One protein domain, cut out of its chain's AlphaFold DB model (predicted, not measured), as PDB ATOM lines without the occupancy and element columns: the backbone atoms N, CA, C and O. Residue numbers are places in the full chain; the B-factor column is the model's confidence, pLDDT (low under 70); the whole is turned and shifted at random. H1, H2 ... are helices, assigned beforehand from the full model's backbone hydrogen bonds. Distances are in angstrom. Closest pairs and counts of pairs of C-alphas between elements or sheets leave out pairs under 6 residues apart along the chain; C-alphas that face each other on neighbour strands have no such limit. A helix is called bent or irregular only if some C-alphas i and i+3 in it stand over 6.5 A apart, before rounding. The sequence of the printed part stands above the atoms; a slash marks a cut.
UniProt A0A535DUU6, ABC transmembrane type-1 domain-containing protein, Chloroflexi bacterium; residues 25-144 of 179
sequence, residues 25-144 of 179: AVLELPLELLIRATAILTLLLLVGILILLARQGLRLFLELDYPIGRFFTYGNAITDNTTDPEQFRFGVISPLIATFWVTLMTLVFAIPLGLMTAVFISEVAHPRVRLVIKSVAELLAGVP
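AT A GLANCE: This is residues 25 to 144 of the 179 residues of the protein "ABC transmembrane type-1 domain-containing protein" of Chloroflexi bacterium (UniProt A0A535DUU6). This is an open V of two long helices, H1 and H3, joined at its point by the tiny helix H2 and the loop of residues 72 to 92. At the far end of H3 the shorter helix H4 folds back into the mouth of the V, and the free residues 81 to 87 of the loop stick out near its point. The printed part has 120 residues with four named helices, in the order H1, H2, H3, H4, and no named strand; the class is all helix. The whole is extended, with a radius of gyration of the C-alphas of 24.4 A, and flat, spanning 62 by 54 by 22 A.

IN THESE COORDINATES: Find C-alpha 25 at (188.285, 143.866, 294.059); from there H1, residues 25 to 62, runs 54.4 A to C-alpha 62 at (201.547, 194.350, 278.602). Next comes H2, residues 68 to 71, only four residues and 5.2 A long. After residues 72 to 92, H3 takes up residues 93 to 124 and covers 45.2 A. Near residue 109 look for its kink of 28 degrees; H3 is neither bent nor irregular, but only just: C-alphas 108 and 111 are 6.1 A apart. H4, residues 127 to 141, is 21.1 A long and ends with C-alpha 141 at (179.827, 162.654, 262.099).

HOW THE PARTS SIT: Start at the end of H1: it is close to H2 but not clearly touching, and their closest C-alphas, those of Phe 61 and Ile 68, are 7.7 A apart. H2 and H3 are only just apart, with the closest C-alphas at 8.4 A. H1 is apart from H3 and from H4, and H2 is apart from H4. At the other end of H3, look at Ile 121 and Arg 130: their C-alphas, the closest of H3 and H4, are 5.8 A apart, and these helices are close but not clearly touching. H3 and H4 run opposite ways at a shallow tilt of 20 degrees. In H4 every O i to N i+4 pair is within hydrogen-bond range; in H1 it is 30 of 34 and in H3 27 of 28, while H2 is too short for such a pair and has its one O i to N i+3 pair within range.

THE WHOLE: The two C-alphas farthest apart, those of Ala 25 and Asn 81, are 68.0 A from each other. The printed part has no cut. The link from H2 to H3, 21 residues, is long; those from H1 to H2 and from H3 to H4 are tight. Residues 25 to 59 of H1 stand free, as do residues 81 to 87, 99 to 116 and 135 to 144. The mean pLDDT of the printed part is 84.2, and it is under 70 at residues 25 to 27, 64 to 66, 68 to 70 and 73 to 90.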
ATOM      1  N   ALA A  25     187.611 142.912 293.172       59.19
ATOM      2  CA  ALA A  25     188.285 143.866 294.059       59.19
ATOM      3  C   ALA A  25     189.704 144.287 293.602       59.19
ATOM      4  O   ALA A  25     190.098 145.432 293.806       59.19
ATOM      5  N   VAL A  26     190.480 143.392 292.963       63.72
ATOM      6  CA  VAL A  26     191.809 143.740 292.400       63.72
ATOM      7  C   VAL A  26     191.747 144.373 291.009       63.72
ATOM      8  O   VAL A  26     192.710 145.035 290.638       63.72
ATOM      9  N   LEU A  27     190.659 144.206 290.240       65.19
ATOM     10  CA  LEU A  27     190.458 144.923 288.968       65.19
ATOM     11  C   LEU A  27     189.777 146.289 289.152       65.19
ATOM     12  O   LEU A  27     189.993 147.186 288.340       65.19
ATOM     13  N   GLU A  28     188.990 146.462 290.211       73.62
ATOM     14  CA  GLU A  28     188.300 147.713 290.547       73.62
ATOM     15  C   GLU A  28     189.299 148.835 290.878       73.62
ATOM     16  O   GLU A  28     189.117 149.973 290.451       73.62
ATOM     17  N   LEU A  29     190.416 148.495 291.525       75.19
ATOM     18  CA  LEU A  29     191.455 149.438 291.948       75.19
ATOM     19  C   LEU A  29     192.260 150.080 290.787       75.19
ATOM     20  O   LEU A  29     192.365 151.308 290.749       75.19
ATOM     21  N   PRO A  30     192.815 149.324 289.812       84.12
ATOM     22  CA  PRO A  30     193.505 149.914 288.664       84.12
ATOM     23  C   PRO A  30     192.544 150.627 287.706       84.12
ATOM     24  O   PRO A  30     192.932 151.623 287.100       84.12
ATOM     25  N   LEU A  31     191.295 150.159 287.584       85.12
ATOM     26  CA  LEU A  31     190.276 150.812 286.761       85.12
ATOM     27  C   LEU A  31     189.891 152.181 287.334       85.12
ATOM     28  O   LEU A  31     189.888 153.174 286.610       85.12
ATOM     29  N   GLU A  32     189.606 152.253 288.635       85.44
ATOM     30  CA  GLU A  32     189.277 153.510 289.305       85.44
ATOM     31  C   GLU A  32     190.450 154.498 289.262       85.44
ATOM     32  O   GLU A  32     190.251 155.688 288.998       85.44
ATOM     33  N   LEU A  33     191.686 154.013 289.434       88.62
ATOM     34  CA  LEU A  33     192.882 154.841 289.299       88.62
ATOM     35  C   LEU A  33     193.068 155.351 287.865       88.62
ATOM     36  O   LEU A  33     193.407 156.517 287.689       88.62
ATOM     37  N   LEU A  34     192.813 154.527 286.842       93.12
ATOM     38  CA  LEU A  34     192.929 154.925 285.436       93.12
ATOM     39  C   LEU A  34     191.891 155.990 285.057       93.12
ATOM     40  O   LEU A  34     192.223 156.962 284.376       93.12
ATOM     41  N   ILE A  35     190.652 155.841 285.535       93.25
ATOM     42  CA  ILE A  35     189.580 156.822 285.320       93.25
ATOM     43  C   ILE A  35     189.923 158.137 286.024       93.25
ATOM     44  O   ILE A  35     189.864 159.196 285.399       93.25
ATOM     45  N   ARG A  36     190.353 158.085 287.294       94.81
ATOM     46  CA  ARG A  36     190.784 159.277 288.043       94.81
ATOM     47  C   ARG A  36     192.000 159.941 287.399       94.81
ATOM     48  O   ARG A  36     192.007 161.157 287.251       94.81
ATOM     49  N   ALA A  37     192.996 159.171 286.966       95.50
ATOM     50  CA  ALA A  37     194.184 159.691 286.293       95.50
ATOM     51  C   ALA A  37     193.832 160.364 284.962       95.50
ATOM     52  O   ALA A  37     194.312 161.462 284.692       95.50
ATOM     53  N   THR A  38     192.951 159.756 284.164       95.69
ATOM     54  CA  THR A  38     192.484 160.342 282.899       95.69
ATOM     55  C   THR A  38     191.692 161.626 283.143       95.69
ATOM     56  O   THR A  38     191.907 162.612 282.446       95.69
ATOM     57  N   ALA A  39     190.834 161.654 284.166       95.69
ATOM     58  CA  ALA A  39     190.087 162.850 284.556       95.69
ATOM     59  C   ALA A  39     190.998 163.981 285.074       95.69
ATOM     60  O   ALA A  39     190.805 165.146 284.731       95.69
ATOM     61  N   ILE A  40     192.021 163.648 285.867       97.19
ATOM     62  CA  ILE A  40     193.028 164.614 286.322       97.19
ATOM     63  C   ILE A  40     193.840 165.129 285.128       97.19
ATOM     64  O   ILE A  40     194.087 166.328 285.038       97.19
ATOM     65  N   LEU A  41     194.213 164.258 284.186       96.94
ATOM     66  CA  LEU A  41     194.960 164.628 282.986       96.94
ATOM     67  C   LEU A  41     194.164 165.582 282.087       96.94
ATOM     68  O   LEU A  41     194.710 166.591 281.646       96.94
ATOM     69  N   THR A  42     192.882 165.304 281.828       97.38
ATOM     70  CA  THR A  42     192.032 166.189 281.014       97.38
ATOM     71  C   THR A  42     191.815 167.535 281.694       97.38
ATOM     72  O   THR A  42     191.907 168.568 281.030       97.38
ATOM     73  N   LEU A  43     191.604 167.545 283.013       97.12
ATOM     74  CA  LEU A  43     191.496 168.778 283.788       97.12
ATOM     75  C   LEU A  43     192.796 169.593 283.732       97.12
ATOM     76  O   LEU A  43     192.758 170.799 283.499       97.12
ATOM     77  N   LEU A  44     193.948 168.940 283.891       97.50
ATOM     78  CA  LEU A  44     195.257 169.591 283.856       97.50
ATOM     79  C   LEU A  44     195.565 170.156 282.463       97.50
ATOM     80  O   LEU A  44     196.051 171.281 282.360       97.50
ATOM     81  N   LEU A  45     195.222 169.431 281.393       97.31
ATOM     82  CA  LEU A  45     195.328 169.923 280.016       97.31
ATOM     83  C   LEU A  45     194.427 171.134 279.769       97.31
ATOM     84  O   LEU A  45     194.885 172.121 279.196       97.31
ATOM     85  N   LEU A  46     193.172 171.094 280.229       97.44
ATOM     86  CA  LEU A  46     192.241 172.214 280.100       97.44
ATOM     87  C   LEU A  46     192.790 173.468 280.795       97.44
ATOM     88  O   LEU A  46     192.861 174.535 280.185       97.44
ATOM     89  N   VAL A  47     193.233 173.330 282.048       97.88
ATOM     90  CA  VAL A  47     193.839 174.428 282.818       97.88
ATOM     91  C   VAL A  47     195.128 174.919 282.156       97.88
ATOM     92  O   VAL A  47     195.346 176.124 282.058       97.88
ATOM     93  N   GLY A  48     195.962 174.014 281.641       97.38
ATOM     94  CA  GLY A  48     197.181 174.357 280.911       97.38
ATOM     95  C   GLY A  48     196.900 175.196 279.665       97.38
ATOM     96  O   GLY A  48     197.532 176.236 279.474       97.38
ATOM     97  N   ILE A  49     195.912 174.801 278.856       96.56
ATOM     98  CA  ILE A  49     195.483 175.565 277.677       96.56
ATOM     99  C   ILE A  49     194.947 176.940 278.096       96.56
ATOM    100  O   ILE A  49     195.317 177.937 277.480       96.56
ATOM    101  N   LEU A  50     194.152 177.032 279.169       96.94
ATOM    102  CA  LEU A  50     193.661 178.316 279.690       96.94
ATOM    103  C   LEU A  50     194.803 179.240 280.131       96.94
ATOM    104  O   LEU A  50     194.809 180.416 279.775       96.94
ATOM    105  N   ILE A  51     195.795 178.718 280.860       96.69
ATOM    106  CA  ILE A  51     196.965 179.494 281.297       96.69
ATOM    107  C   ILE A  51     197.797 179.950 280.095       96.69
ATOM    108  O   ILE A  51     198.248 181.094 280.070       96.69
ATOM    109  N   LEU A  52     198.000 179.091 279.091       95.75
ATOM    110  CA  LEU A  52     198.715 179.450 277.863       95.75
ATOM    111  C   LEU A  52     198.001 180.574 277.114       95.75
ATOM    112  O   LEU A  52     198.640 181.561 276.748       95.75
ATOM    113  N   LEU A  53     196.685 180.453 276.947       94.31
ATOM    114  CA  LEU A  53     195.873 181.446 276.254       94.31
ATOM    115  C   LEU A  53     195.851 182.776 277.018       94.31
ATOM    116  O   LEU A  53     196.013 183.831 276.413       94.31
ATOM    117  N   ALA A  54     195.744 182.730 278.349       93.19
ATOM    118  CA  ALA A  54     195.809 183.913 279.201       93.19
ATOM    119  C   ALA A  54     197.185 184.589 279.146       93.19
ATOM    120  O   ALA A  54     197.261 185.807 279.025       93.19
ATOM    121  N   ARG A  55     198.283 183.823 279.179       92.81
ATOM    122  CA  ARG A  55     199.646 184.370 279.060       92.81
ATOM    123  C   ARG A  55     199.892 185.005 277.695       92.81
ATOM    124  O   ARG A  55     200.481 186.080 277.630       92.81
ATOM    125  N   GLN A  56     199.455 184.357 276.617       87.88
ATOM    126  CA  GLN A  56     199.571 184.895 275.260       87.88
ATOM    127  C   GLN A  56     198.702 186.143 275.084       87.88
ATOM    128  O   GLN A  56     199.180 187.149 274.569       87.88
ATOM    129  N   GLY A  57     197.465 186.105 275.584       85.44
ATOM    130  CA  GLY A  57     196.560 187.249 275.585       85.44
ATOM    131  C   GLY A  57     197.116 188.428 276.380       85.44
ATOM    132  O   GLY A  57     197.086 189.553 275.904       85.44
ATOM    133  N   LEU A  58     197.688 188.181 277.560       85.75
ATOM    134  CA  LEU A  58     198.218 189.235 278.423       85.75
ATOM    135  C   LEU A  58     199.491 189.885 277.856       85.75
ATOM    136  O   LEU A  58     199.649 191.096 277.991       85.75
ATOM    137  N   ARG A  59     200.359 189.125 277.166       83.31
ATOM    138  CA  ARG A  59     201.509 189.692 276.431       83.31
ATOM    139  C   ARG A  59     201.079 190.740 275.402       83.31
ATOM    140  O   ARG A  59     201.759 191.748 275.262       83.31
ATOM    141  N   LEU A  60     199.927 190.564 274.748       77.75
ATOM    142  CA  LEU A  60     199.407 191.549 273.788       77.75
ATOM    143  C   LEU A  60     199.067 192.902 274.434       77.75
ATOM    144  O   LEU A  60     199.140 193.921 273.758       77.75
ATOM    145  N   PHE A  61     198.702 192.931 275.718       76.81
ATOM    146  CA  PHE A  61     198.374 194.177 276.421       76.81
ATOM    147  C   PHE A  61     199.575 194.763 277.169       76.81
ATOM    148  O   PHE A  61     199.740 195.977 277.175       76.81
ATOM    149  N   LEU A  62     200.409 193.914 277.782       76.00
ATOM    150  CA  LEU A  62     201.547 194.350 278.602       76.00
ATOM    151  C   LEU A  62     202.812 194.664 277.791       76.00
ATOM    152  O   LEU A  62     203.602 195.494 278.221       76.00
ATOM    153  N   GLU A  63     203.032 193.991 276.658       70.25
ATOM    154  CA  GLU A  63     204.285 194.086 275.887       70.25
ATOM    155  C   GLU A  63     204.146 195.007 274.658       70.25
ATOM    156  O   GLU A  63     205.141 195.535 274.174       70.25
ATOM    157  N   LEU A  64     202.917 195.250 274.179       66.44
ATOM    158  CA  LEU A  64     202.616 196.114 273.020       66.44
ATOM    159  C   LEU A  64     201.953 197.460 273.389       66.44
ATOM    160  O   LEU A  64     201.534 198.189 272.492       66.44
ATOM    161  N   ASP A  65     201.836 197.779 274.685       65.38
ATOM    162  CA  ASP A  65     201.250 199.028 275.213       65.38
ATOM    163  C   ASP A  65     199.889 199.385 274.571       65.38
ATOM    164  O   ASP A  65     199.615 200.516 274.160       65.38
ATOM    165  N   TYR A  66     199.031 198.370 274.398       67.81
ATOM    166  CA  TYR A  66     197.797 198.513 273.629       67.81
ATOM    167  C   TYR A  66     196.646 199.039 274.505       67.81
ATOM    168  O   TYR A  66     196.187 198.336 275.412       67.81
ATOM    169  N   PRO A  67     196.106 200.245 274.241       71.12
ATOM    170  CA  PRO A  67     195.039 200.817 275.055       71.12
ATOM    171  C   PRO A  67     193.757 199.971 275.011       71.12
ATOM    172  O   PRO A  67     193.146 199.777 273.959       71.12
ATOM    173  N   ILE A  68     193.289 199.537 276.185       69.75
ATOM    174  CA  ILE A  68     192.132 198.636 276.354       69.75
ATOM    175  C   ILE A  68     190.855 199.215 275.720       69.75
ATOM    176  O   ILE A  68     190.111 198.498 275.059       69.75
ATOM    177  N   GLY A  69     190.611 200.528 275.833       68.69
ATOM    178  CA  GLY A  69     189.428 201.165 275.227       68.69
ATOM    179  C   GLY A  69     189.412 201.107 273.692       68.69
ATOM    180  O   GLY A  69     188.361 201.087 273.052       68.69
ATOM    181  N   ARG A  70     190.594 201.008 273.083       68.06
ATOM    182  CA  ARG A  70     190.780 200.908 271.636       68.06
ATOM    183  C   ARG A  70     190.648 199.464 271.133       68.06
ATOM    184  O   ARG A  70     190.249 199.281 269.991       68.06
ATOM    185  N   PHE A  71     190.838 198.450 271.979       72.56
ATOM    186  CA  PHE A  71     190.554 197.038 271.659       72.56
ATOM    187  C   PHE A  71     189.080 196.764 271.336       72.56
ATOM    188  O   PHE A  71     188.768 195.926 270.489       72.56
ATOM    189  N   PHE A  72     188.180 197.508 271.977       72.38
ATOM    190  CA  PHE A  72     186.749 197.448 271.691       72.38
ATOM    191  C   PHE A  72     186.327 198.337 270.522       72.38
ATOM    192  O   PHE A  72     185.218 198.168 270.043       72.38
ATOM    193  N   THR A  73     187.172 199.270 270.066       68.19
ATOM    194  CA  THR A  73     186.812 200.243 269.016       68.19
ATOM    195  C   THR A  73     187.432 199.898 267.656       68.19
ATOM    196  O   THR A  73     186.783 200.080 266.630       68.19
ATOM    197  N   TYR A  74     188.666 199.379 267.624       63.94
ATOM    198  CA  TYR A  74     189.323 198.928 266.391       63.94
ATOM    199  C   TYR A  74     188.778 197.575 265.922       63.94
ATOM    200  O   TYR A  74     188.383 196.732 266.729       63.94
ATOM    201  N   GLY A  75     188.772 197.353 264.604       59.38
ATOM    202  CA  GLY A  75     188.268 196.116 263.995       59.38
ATOM    203  C   GLY A  75     186.946 196.258 263.236       59.38
ATOM    204  O   GLY A  75     186.323 195.251 262.899       59.38
ATOM    205  N   ASN A  76     186.517 197.479 262.911       56.47
ATOM    206  CA  ASN A  76     185.585 197.710 261.814       56.47
ATOM    207  C   ASN A  76     186.274 197.312 260.498       56.47
ATOM    208  O   ASN A  76     186.966 198.106 259.867       56.47
ATOM    209  N   ALA A  77     186.033 196.075 260.055       52.72
ATOM    210  CA  ALA A  77     186.544 195.488 258.808       52.72
ATOM    211  C   ALA A  77     186.232 196.299 257.524       52.72
ATOM    212  O   ALA A  77     186.633 195.911 256.432       52.72
ATOM    213  N   ILE A  78     185.491 197.404 257.652       51.59
ATOM    214  CA  ILE A  78     185.051 198.290 256.575       51.59
ATOM    215  C   ILE A  78     185.926 199.558 256.484       51.59
ATOM    216  O   ILE A  78     185.974 200.174 255.422       51.59
ATOM    217  N   THR A  79     186.633 199.962 257.550       49.12
ATOM    218  CA  THR A  79     187.316 201.272 257.609       49.12
ATOM    219  C   THR A  79     188.839 201.162 257.670       49.12
ATOM    220  O   THR A  79     189.531 201.975 257.057       49.12
ATOM    221  N   ASP A  80     189.376 200.123 258.307       54.06
ATOM    222  CA  ASP A  80     190.821 199.968 258.503       54.06
ATOM    223  C   ASP A  80     191.473 199.225 257.319       54.06
ATOM    224  O   ASP A  80     191.939 198.094 257.428       54.06
ATOM    225  N   ASN A  81     191.521 199.878 256.152       53.12
ATOM    226  CA  ASN A  81     192.280 199.418 254.976       53.12
ATOM    227  C   ASN A  81     193.791 199.706 255.099       53.12
ATOM    228  O   ASN A  81     194.470 199.938 254.092       53.12
ATOM    229  N   THR A  82     194.337 199.737 256.316       52.97
ATOM    230  CA  THR A  82     195.774 199.911 256.544       52.97
ATOM    231  C   THR A  82     196.508 198.710 255.960       52.97
ATOM    232  O   THR A  82     196.476 197.604 256.490       52.97
ATOM    233  N   THR A  83     197.133 198.938 254.807       52.19
ATOM    234  CA  THR A  83     197.953 197.956 254.083       52.19
ATOM    235  C   THR A  83     199.365 197.864 254.687       52.19
ATOM    236  O   THR A  83     200.186 197.084 254.215       52.19
ATOM    237  N   ASP A  84     199.630 198.630 255.750       50.66
ATOM    238  CA  ASP A  84     200.913 198.694 256.440       50.66
ATOM    239  C   ASP A  84     201.049 197.547 257.460       50.66
ATOM    240  O   ASP A  84     200.303 197.503 258.445       50.66
ATOM    241  N   PRO A  85     202.015 196.625 257.272       52.91
ATOM    242  CA  PRO A  85     202.252 195.496 258.176       52.91
ATOM    243  C   PRO A  85     202.656 195.909 259.599       52.91
ATOM    244  O   PRO A  85     202.560 195.106 260.520       52.91
ATOM    245  N   GLU A  86     203.107 197.148 259.789       52.72
ATOM    246  CA  GLU A  86     203.574 197.661 261.082       52.72
ATOM    247  C   GLU A  86     202.433 198.171 261.981       52.72
ATOM    248  O   GLU A  86     202.655 198.463 263.153       52.72
ATOM    249  N   GLN A  87     201.194 198.236 261.474       56.50
ATOM    250  CA  GLN A  87     200.018 198.695 262.228       56.50
ATOM    251  C   GLN A  87     198.914 197.631 262.316       56.50
ATOM    252  O   GLN A  87     197.727 197.957 262.221       56.50
ATOM    253  N   PHE A  88     199.266 196.354 262.507       57.59
ATOM    254  CA  PHE A  88     198.264 195.318 262.794       57.59
ATOM    255  C   PHE A  88     197.551 195.619 264.119       57.59
ATOM    256  O   PHE A  88     198.051 195.348 265.209       57.59
ATOM    257  N   ARG A  89     196.358 196.208 264.018       64.44
ATOM    258  CA  ARG A  89     195.483 196.512 265.151       64.44
ATOM    259  C   ARG A  89     194.612 195.300 265.445       64.44
ATOM    260  O   ARG A  89     193.820 194.873 264.605       64.44
ATOM    261  N   PHE A  90     194.746 194.754 266.647       68.31
ATOM    262  CA  PHE A  90     193.905 193.663 267.128       68.31
ATOM    263  C   PHE A  90     192.674 194.241 267.830       68.31
ATOM    264  O   PHE A  90     192.782 195.116 268.692       68.31
ATOM    265  N   GLY A  91     191.492 193.764 267.455       76.81
ATOM    266  CA  GLY A  91     190.237 194.233 268.027       76.81
ATOM    267  C   GLY A  91     189.182 193.142 268.044       76.81
ATOM    268  O   GLY A  91     189.193 192.240 267.204       76.81
ATOM    269  N   VAL A  92     188.279 193.211 269.021       82.56
ATOM    270  CA  VAL A  92     187.288 192.150 269.265       82.56
ATOM    271  C   VAL A  92     186.123 192.198 268.271       82.56
ATOM    272  O   VAL A  92     185.510 191.173 267.984       82.56
ATOM    273  N   ILE A  93     185.840 193.373 267.698       82.81
ATOM    274  CA  ILE A  93     184.700 193.591 266.798       82.81
ATOM    275  C   ILE A  93     184.815 192.752 265.520       82.81
ATOM    276  O   ILE A  93     183.836 192.137 265.104       82.81
ATOM    277  N   SER A  94     186.000 192.694 264.911       82.50
ATOM    278  CA  SER A  94     186.221 191.974 263.650       82.50
ATOM    279  C   SER A  94     185.867 190.478 263.741       82.50
ATOM    280  O   SER A  94     185.018 190.028 262.966       82.50
ATOM    281  N   PRO A  95     186.410 189.694 264.701       85.06
ATOM    282  CA  PRO A  95     186.027 188.294 264.850       85.06
ATOM    283  C   PRO A  95     184.559 188.118 265.263       85.06
ATOM    284  O   PRO A  95     183.946 187.149 264.831       85.06
ATOM    285  N   LEU A  96     183.968 189.043 266.029       89.31
ATOM    286  CA  LEU A  96     182.538 189.016 266.377       89.31
ATOM    287  C   LEU A  96     181.626 189.184 265.152       89.31
ATOM    288  O   LEU A  96     180.676 188.426 264.972       89.31
ATOM    289  N   ILE A  97     181.922 190.152 264.284       88.25
ATOM    290  CA  ILE A  97     181.172 190.363 263.039       88.25
ATOM    291  C   ILE A  97     181.380 189.176 262.092       88.25
ATOM    292  O   ILE A  97     180.427 188.722 261.458       88.25
ATOM    293  N   ALA A  98     182.606 188.651 262.008       88.25
ATOM    294  CA  ALA A  98     182.915 187.494 261.179       88.25
ATOM    295  C   ALA A  98     182.141 186.246 261.628       88.25
ATOM    296  O   ALA A  98     181.518 185.593 260.791       88.25
ATOM    297  N   THR A  99     182.128 185.927 262.928       93.25
ATOM    298  CA  THR A  99     181.360 184.782 263.443       93.25
ATOM    299  C   THR A  99     179.868 184.983 263.229       93.25
ATOM    300  O   THR A  99     179.215 184.062 262.752       93.25
ATOM    301  N   PHE A 100     179.341 186.188 263.467       94.88
ATOM    302  CA  PHE A 100     177.932 186.490 263.228       94.88
ATOM    303  C   PHE A 100     177.529 186.264 261.764       94.88
ATOM    304  O   PHE A 100     176.555 185.560 261.494       94.88
ATOM    305  N   TRP A 101     178.300 186.796 260.812       94.06
ATOM    306  CA  TRP A 101     178.040 186.596 259.383       94.06
ATOM    307  C   TRP A 101     178.153 185.135 258.961       94.06
ATOM    308  O   TRP A 101     177.303 184.653 258.211       94.06
ATOM    309  N   VAL A 102     179.178 184.425 259.439       94.25
ATOM    310  CA  VAL A 102     179.359 183.000 259.136       94.25
ATOM    311  C   VAL A 102     178.186 182.198 259.687       94.25
ATOM    312  O   VAL A 102     177.574 181.452 258.931       94.25
ATOM    313  N   THR A 103     177.807 182.393 260.952       96.75
ATOM    314  CA  THR A 103     176.671 181.699 261.568       96.75
ATOM    315  C   THR A 103     175.365 181.993 260.838       96.75
ATOM    316  O   THR A 103     174.615 181.061 260.554       96.75
ATOM    317  N   LEU A 104     175.103 183.253 260.479       97.56
ATOM    318  CA  LEU A 104     173.899 183.632 259.740       97.56
ATOM    319  C   LEU A 104     173.827 182.916 258.387       97.56
ATOM    320  O   LEU A 104     172.813 182.296 258.069       97.56
ATOM    321  N   MET A 105     174.917 182.943 257.616       96.81
ATOM    322  CA  MET A 105     174.992 182.245 256.330       96.81
ATOM    323  C   MET A 105     174.852 180.736 256.511       96.81
ATOM    324  O   MET A 105     174.085 180.098 255.794       96.81
ATOM    325  N   THR A 106     175.525 180.153 257.505       96.94
ATOM    326  CA  THR A 106     175.399 178.729 257.812       96.94
ATOM    327  C   THR A 106     173.956 178.353 258.122       96.94
ATOM    328  O   THR A 106     173.490 177.366 257.571       96.94
ATOM    329  N   LEU A 107     173.222 179.125 258.926       97.38
ATOM    330  CA  LEU A 107     171.821 178.830 259.250       97.38
ATOM    331  C   LEU A 107     170.926 178.870 258.007       97.38
ATOM    332  O   LEU A 107     170.134 177.949 257.801       97.38
ATOM    333  N   VAL A 108     171.092 179.887 257.155       97.81
ATOM    334  CA  VAL A 108     170.304 180.046 255.921       97.81
ATOM    335  C   VAL A 108     170.455 178.843 254.988       97.81
ATOM    336  O   VAL A 108     169.478 178.455 254.358       97.81
ATOM    337  N   PHE A 109     171.634 178.219 254.914       97.25
ATOM    338  CA  PHE A 109     171.850 177.041 254.065       97.25
ATOM    339  C   PHE A 109     171.616 175.710 254.795       97.25
ATOM    340  O   PHE A 109     170.995 174.802 254.243       97.25
ATOM    341  N   ALA A 110     172.091 175.571 256.031       96.81
ATOM    342  CA  ALA A 110     172.067 174.313 256.773       96.81
ATOM    343  C   ALA A 110     170.654 173.918 257.210       96.81
ATOM    344  O   ALA A 110     170.322 172.736 257.154       96.81
ATOM    345  N   ILE A 111     169.814 174.880 257.610       97.75
ATOM    346  CA  ILE A 111     168.440 174.596 258.043       97.75
ATOM    347  C   ILE A 111     167.601 174.005 256.903       97.75
ATOM    348  O   ILE A 111     167.087 172.901 257.091       97.75
ATOM    349  N   PRO A 112     167.445 174.656 255.730       97.44
ATOM    350  CA  PRO A 112     166.606 174.098 254.674       97.44
ATOM    351  C   PRO A 112     167.158 172.771 254.152       97.44
ATOM    352  O   PRO A 112     166.389 171.828 253.998       97.44
ATOM    353  N   LEU A 113     168.476 172.647 253.954       97.06
ATOM    354  CA  LEU A 113     169.081 171.396 253.487       97.06
ATOM    355  C   LEU A 113     168.924 170.261 254.506       97.06
ATOM    356  O   LEU A 113     168.577 169.139 254.131       97.06
ATOM    357  N   GLY A 114     169.139 170.544 255.792       95.88
ATOM    358  CA  GLY A 114     168.970 169.574 256.870       95.88
ATOM    359  C   GLY A 114     167.517 169.127 257.011       95.88
ATOM    360  O   GLY A 114     167.250 167.927 257.080       95.88
ATOM    361  N   LEU A 115     166.575 170.072 256.972       97.12
ATOM    362  CA  LEU A 115     165.146 169.785 257.072       97.12
ATOM    363  C   LEU A 115     164.641 168.993 255.861       97.12
ATOM    364  O   LEU A 115     163.972 167.979 256.040       97.12
ATOM    365  N   MET A 116     165.006 169.397 254.639       96.56
ATOM    366  CA  MET A 116     164.648 168.666 253.417       96.56
ATOM    367  C   MET A 116     165.180 167.232 253.448       96.56
ATOM    368  O   MET A 116     164.454 166.294 253.122       96.56
ATOM    369  N   THR A 117     166.425 167.046 253.892       94.31
ATOM    370  CA  THR A 117     167.034 165.716 254.009       94.31
ATOM    371  C   THR A 117     166.324 164.869 255.068       94.31
ATOM    372  O   THR A 117     166.036 163.699 254.826       94.31
ATOM    373  N   ALA A 118     165.993 165.452 256.224       94.56
ATOM    374  CA  ALA A 118     165.284 164.753 257.291       94.56
ATOM    375  C   ALA A 118     163.891 164.287 256.843       94.56
ATOM    376  O   ALA A 118     163.569 163.110 257.008       94.56
ATOM    377  N   VAL A 119     163.112 165.177 256.217       95.75
ATOM    378  CA  VAL A 119     161.767 164.869 255.705       95.75
ATOM    379  C   VAL A 119     161.827 163.812 254.600       95.75
ATOM    380  O   VAL A 119     161.045 162.864 254.607       95.75
ATOM    381  N   PHE A 120     162.787 163.910 253.675       94.94
ATOM    382  CA  PHE A 120     162.964 162.902 252.627       94.94
ATOM    383  C   PHE A 120     163.238 161.508 253.209       94.94
ATOM    384  O   PHE A 120     162.656 160.521 252.759       94.94
ATOM    385  N   ILE A 121     164.092 161.414 254.232       94.19
ATOM    386  CA  ILE A 121     164.429 160.134 254.867       94.19
ATOM    387  C   ILE A 121     163.255 159.575 255.684       94.19
ATOM    388  O   ILE A 121     163.120 158.351 255.773       94.19
ATOM    389  N   SER A 122     162.440 160.433 256.306       92.50
ATOM    390  CA  SER A 122     161.320 159.998 257.146       92.50
ATOM    391  C   SER A 122     160.099 159.563 256.341       92.50
ATOM    392  O   SER A 122     159.488 158.563 256.699       92.50
ATOM    393  N   GLU A 123     159.765 160.290 255.274       92.88
ATOM    394  CA  GLU A 123     158.505 160.108 254.536       92.88
ATOM    395  C   GLU A 123     158.686 159.372 253.204       92.88
ATOM    396  O   GLU A 123     157.851 158.559 252.820       92.88
ATOM    397  N   VAL A 124     159.773 159.639 252.474       92.50
ATOM    398  CA  VAL A 124     159.894 159.234 251.059       92.50
ATOM    399  C   VAL A 124     160.854 158.057 250.859       92.50
ATOM    400  O   VAL A 124     160.699 157.264 249.929       92.50
ATOM    401  N   ALA A 125     161.874 157.916 251.707       90.75
ATOM    402  CA  ALA A 125     162.953 156.963 251.474       90.75
ATOM    403  C   ALA A 125     162.550 155.497 251.726       90.75
ATOM    404  O   ALA A 125     162.146 155.107 252.823       90.75
ATOM    405  N   HIS A 126     162.800 154.633 250.734       92.31
ATOM    406  CA  HIS A 126     162.686 153.181 250.898       92.31
ATOM    407  C   HIS A 126     163.644 152.688 252.012       92.31
ATOM    408  O   HIS A 126     164.794 153.141 252.066       92.31
ATOM    409  N   PRO A 127     163.255 151.704 252.853       92.50
ATOM    410  CA  PRO A 127     164.053 151.192 253.974       92.50
ATOM    411  C   PRO A 127     165.558 150.958 253.728       92.50
ATOM    412  O   PRO A 127     166.366 151.244 254.608       92.50
ATOM    413  N   ARG A 128     165.964 150.479 252.539       93.75
ATOM    414  CA  ARG A 128     167.387 150.272 252.203       93.75
ATOM    415  C   ARG A 128     168.156 151.589 252.072       93.75
ATOM    416  O   ARG A 128     169.262 151.703 252.585       93.75
ATOM    417  N   VAL A 129     167.559 152.590 251.423       93.38
ATOM    418  CA  VAL A 129     168.164 153.919 251.229       93.38
ATOM    419  C   VAL A 129     168.303 154.634 252.570       93.38
ATOM    420  O   VAL A 129     169.362 155.182 252.869       93.38
ATOM    421  N   ARG A 130     167.277 154.543 253.427       92.81
ATOM    422  CA  ARG A 130     167.320 155.072 254.797       92.81
ATOM    423  C   ARG A 130     168.488 154.496 255.605       92.81
ATOM    424  O   ARG A 130     169.163 155.251 256.299       92.81
ATOM    425  N   LEU A 131     168.736 153.186 255.503       94.12
ATOM    426  CA  LEU A 131     169.841 152.524 256.203       94.12
ATOM    427  C   LEU A 131     171.209 153.050 255.737       94.12
ATOM    428  O   LEU A 131     172.056 153.377 256.565       94.12
ATOM    429  N   VAL A 132     171.403 153.173 254.419       95.44
ATOM    430  CA  VAL A 132     172.664 153.655 253.835       95.44
ATOM    431  C   VAL A 132     172.925 155.108 254.218       95.44
ATOM    432  O   VAL A 132     174.002 155.415 254.719       95.44
ATOM    433  N   ILE A 133     171.942 155.999 254.043       94.75
ATOM    434  CA  ILE A 133     172.118 157.425 254.360       94.75
ATOM    435  C   ILE A 133     172.415 157.614 255.848       94.75
ATOM    436  O   ILE A 133     173.322 158.368 256.193       94.75
ATOM    437  N   LYS A 134     171.698 156.905 256.729       92.38
ATOM    438  CA  LYS A 134     171.950 156.968 258.171       92.38
ATOM    439  C   LYS A 134     173.375 156.524 258.514       92.38
ATOM    440  O   LYS A 134     174.060 157.231 259.243       92.38
ATOM    441  N   SER A 135     173.836 155.407 257.949       94.88
ATOM    442  CA  SER A 135     175.198 154.914 258.175       94.88
ATOM    443  C   SER A 135     176.256 155.901 257.675       94.88
ATOM    444  O   SER A 135     177.193 156.211 258.404       94.88
ATOM    445  N   VAL A 136     176.088 156.468 256.476       95.38
ATOM    446  CA  VAL A 136     177.009 157.489 255.949       95.38
ATOM    447  C   VAL A 136     177.012 158.739 256.830       95.38
ATOM    448  O   VAL A 136     178.080 159.281 257.093       95.38
ATOM    449  N   ALA A 137     175.856 159.185 257.331       93.06
ATOM    450  CA  ALA A 137     175.772 160.331 258.234       93.06
ATOM    451  C   ALA A 137     176.489 160.077 259.573       93.06
ATOM    452  O   ALA A 137     177.213 160.950 260.045       93.06
ATOM    453  N   GLU A 138     176.346 158.882 260.153       93.88
ATOM    454  CA  GLU A 138     177.073 158.477 261.366       93.88
ATOM    455  C   GLU A 138     178.587 158.416 261.123       93.88
ATOM    456  O   GLU A 138     179.367 158.904 261.941       93.88
ATOM    457  N   LEU A 139     179.012 157.893 259.968       95.25
ATOM    458  CA  LEU A 139     180.422 157.872 259.577       95.25
ATOM    459  C   LEU A 139     180.979 159.286 259.370       95.25
ATOM    460  O   LEU A 139     182.068 159.583 259.854       95.25
ATOM    461  N   LEU A 140     180.233 160.170 258.701       92.88
ATOM    462  CA  LEU A 140     180.615 161.570 258.495       92.88
ATOM    463  C   LEU A 140     180.693 162.342 259.815       92.88
ATOM    464  O   LEU A 140     181.607 163.145 259.987       92.88
ATOM    465  N   ALA A 141     179.784 162.077 260.756       92.31
ATOM    466  CA  ALA A 141     179.827 162.654 262.099       92.31
ATOM    467  C   ALA A 141     181.035 162.159 262.914       92.31
ATOM    468  O   ALA A 141     181.514 162.872 263.795       92.31
ATOM    469  N   GLY A 142     181.544 160.961 262.612       94.00
ATOM    470  CA  GLY A 142     182.763 160.415 263.208       94.00
ATOM    471  C   GLY A 142     184.063 161.006 262.651       94.00
ATOM    472  O   GLY A 142     185.117 160.821 263.260       94.00
ATOM    473  N   VAL A 143     184.024 161.717 261.517       95.25
ATOM    474  CA  VAL A 143     185.221 162.347 260.941       95.25
ATOM    475  C   VAL A 143     185.643 163.550 261.802       95.25
ATOM    476  O   VAL A 143     184.830 164.442 262.051       95.25
ATOM    477  N   PRO A 144     186.921 163.644 262.221       93.75
ATOM    478  CA  PRO A 144     187.425 164.797 262.960       93.75
ATOM    479  C   PRO A 144     187.229 166.120 262.206       93.75
ATOM    480  O   PRO A 144     187.617 166.255 261.043       93.75
TER     481      PRO A 144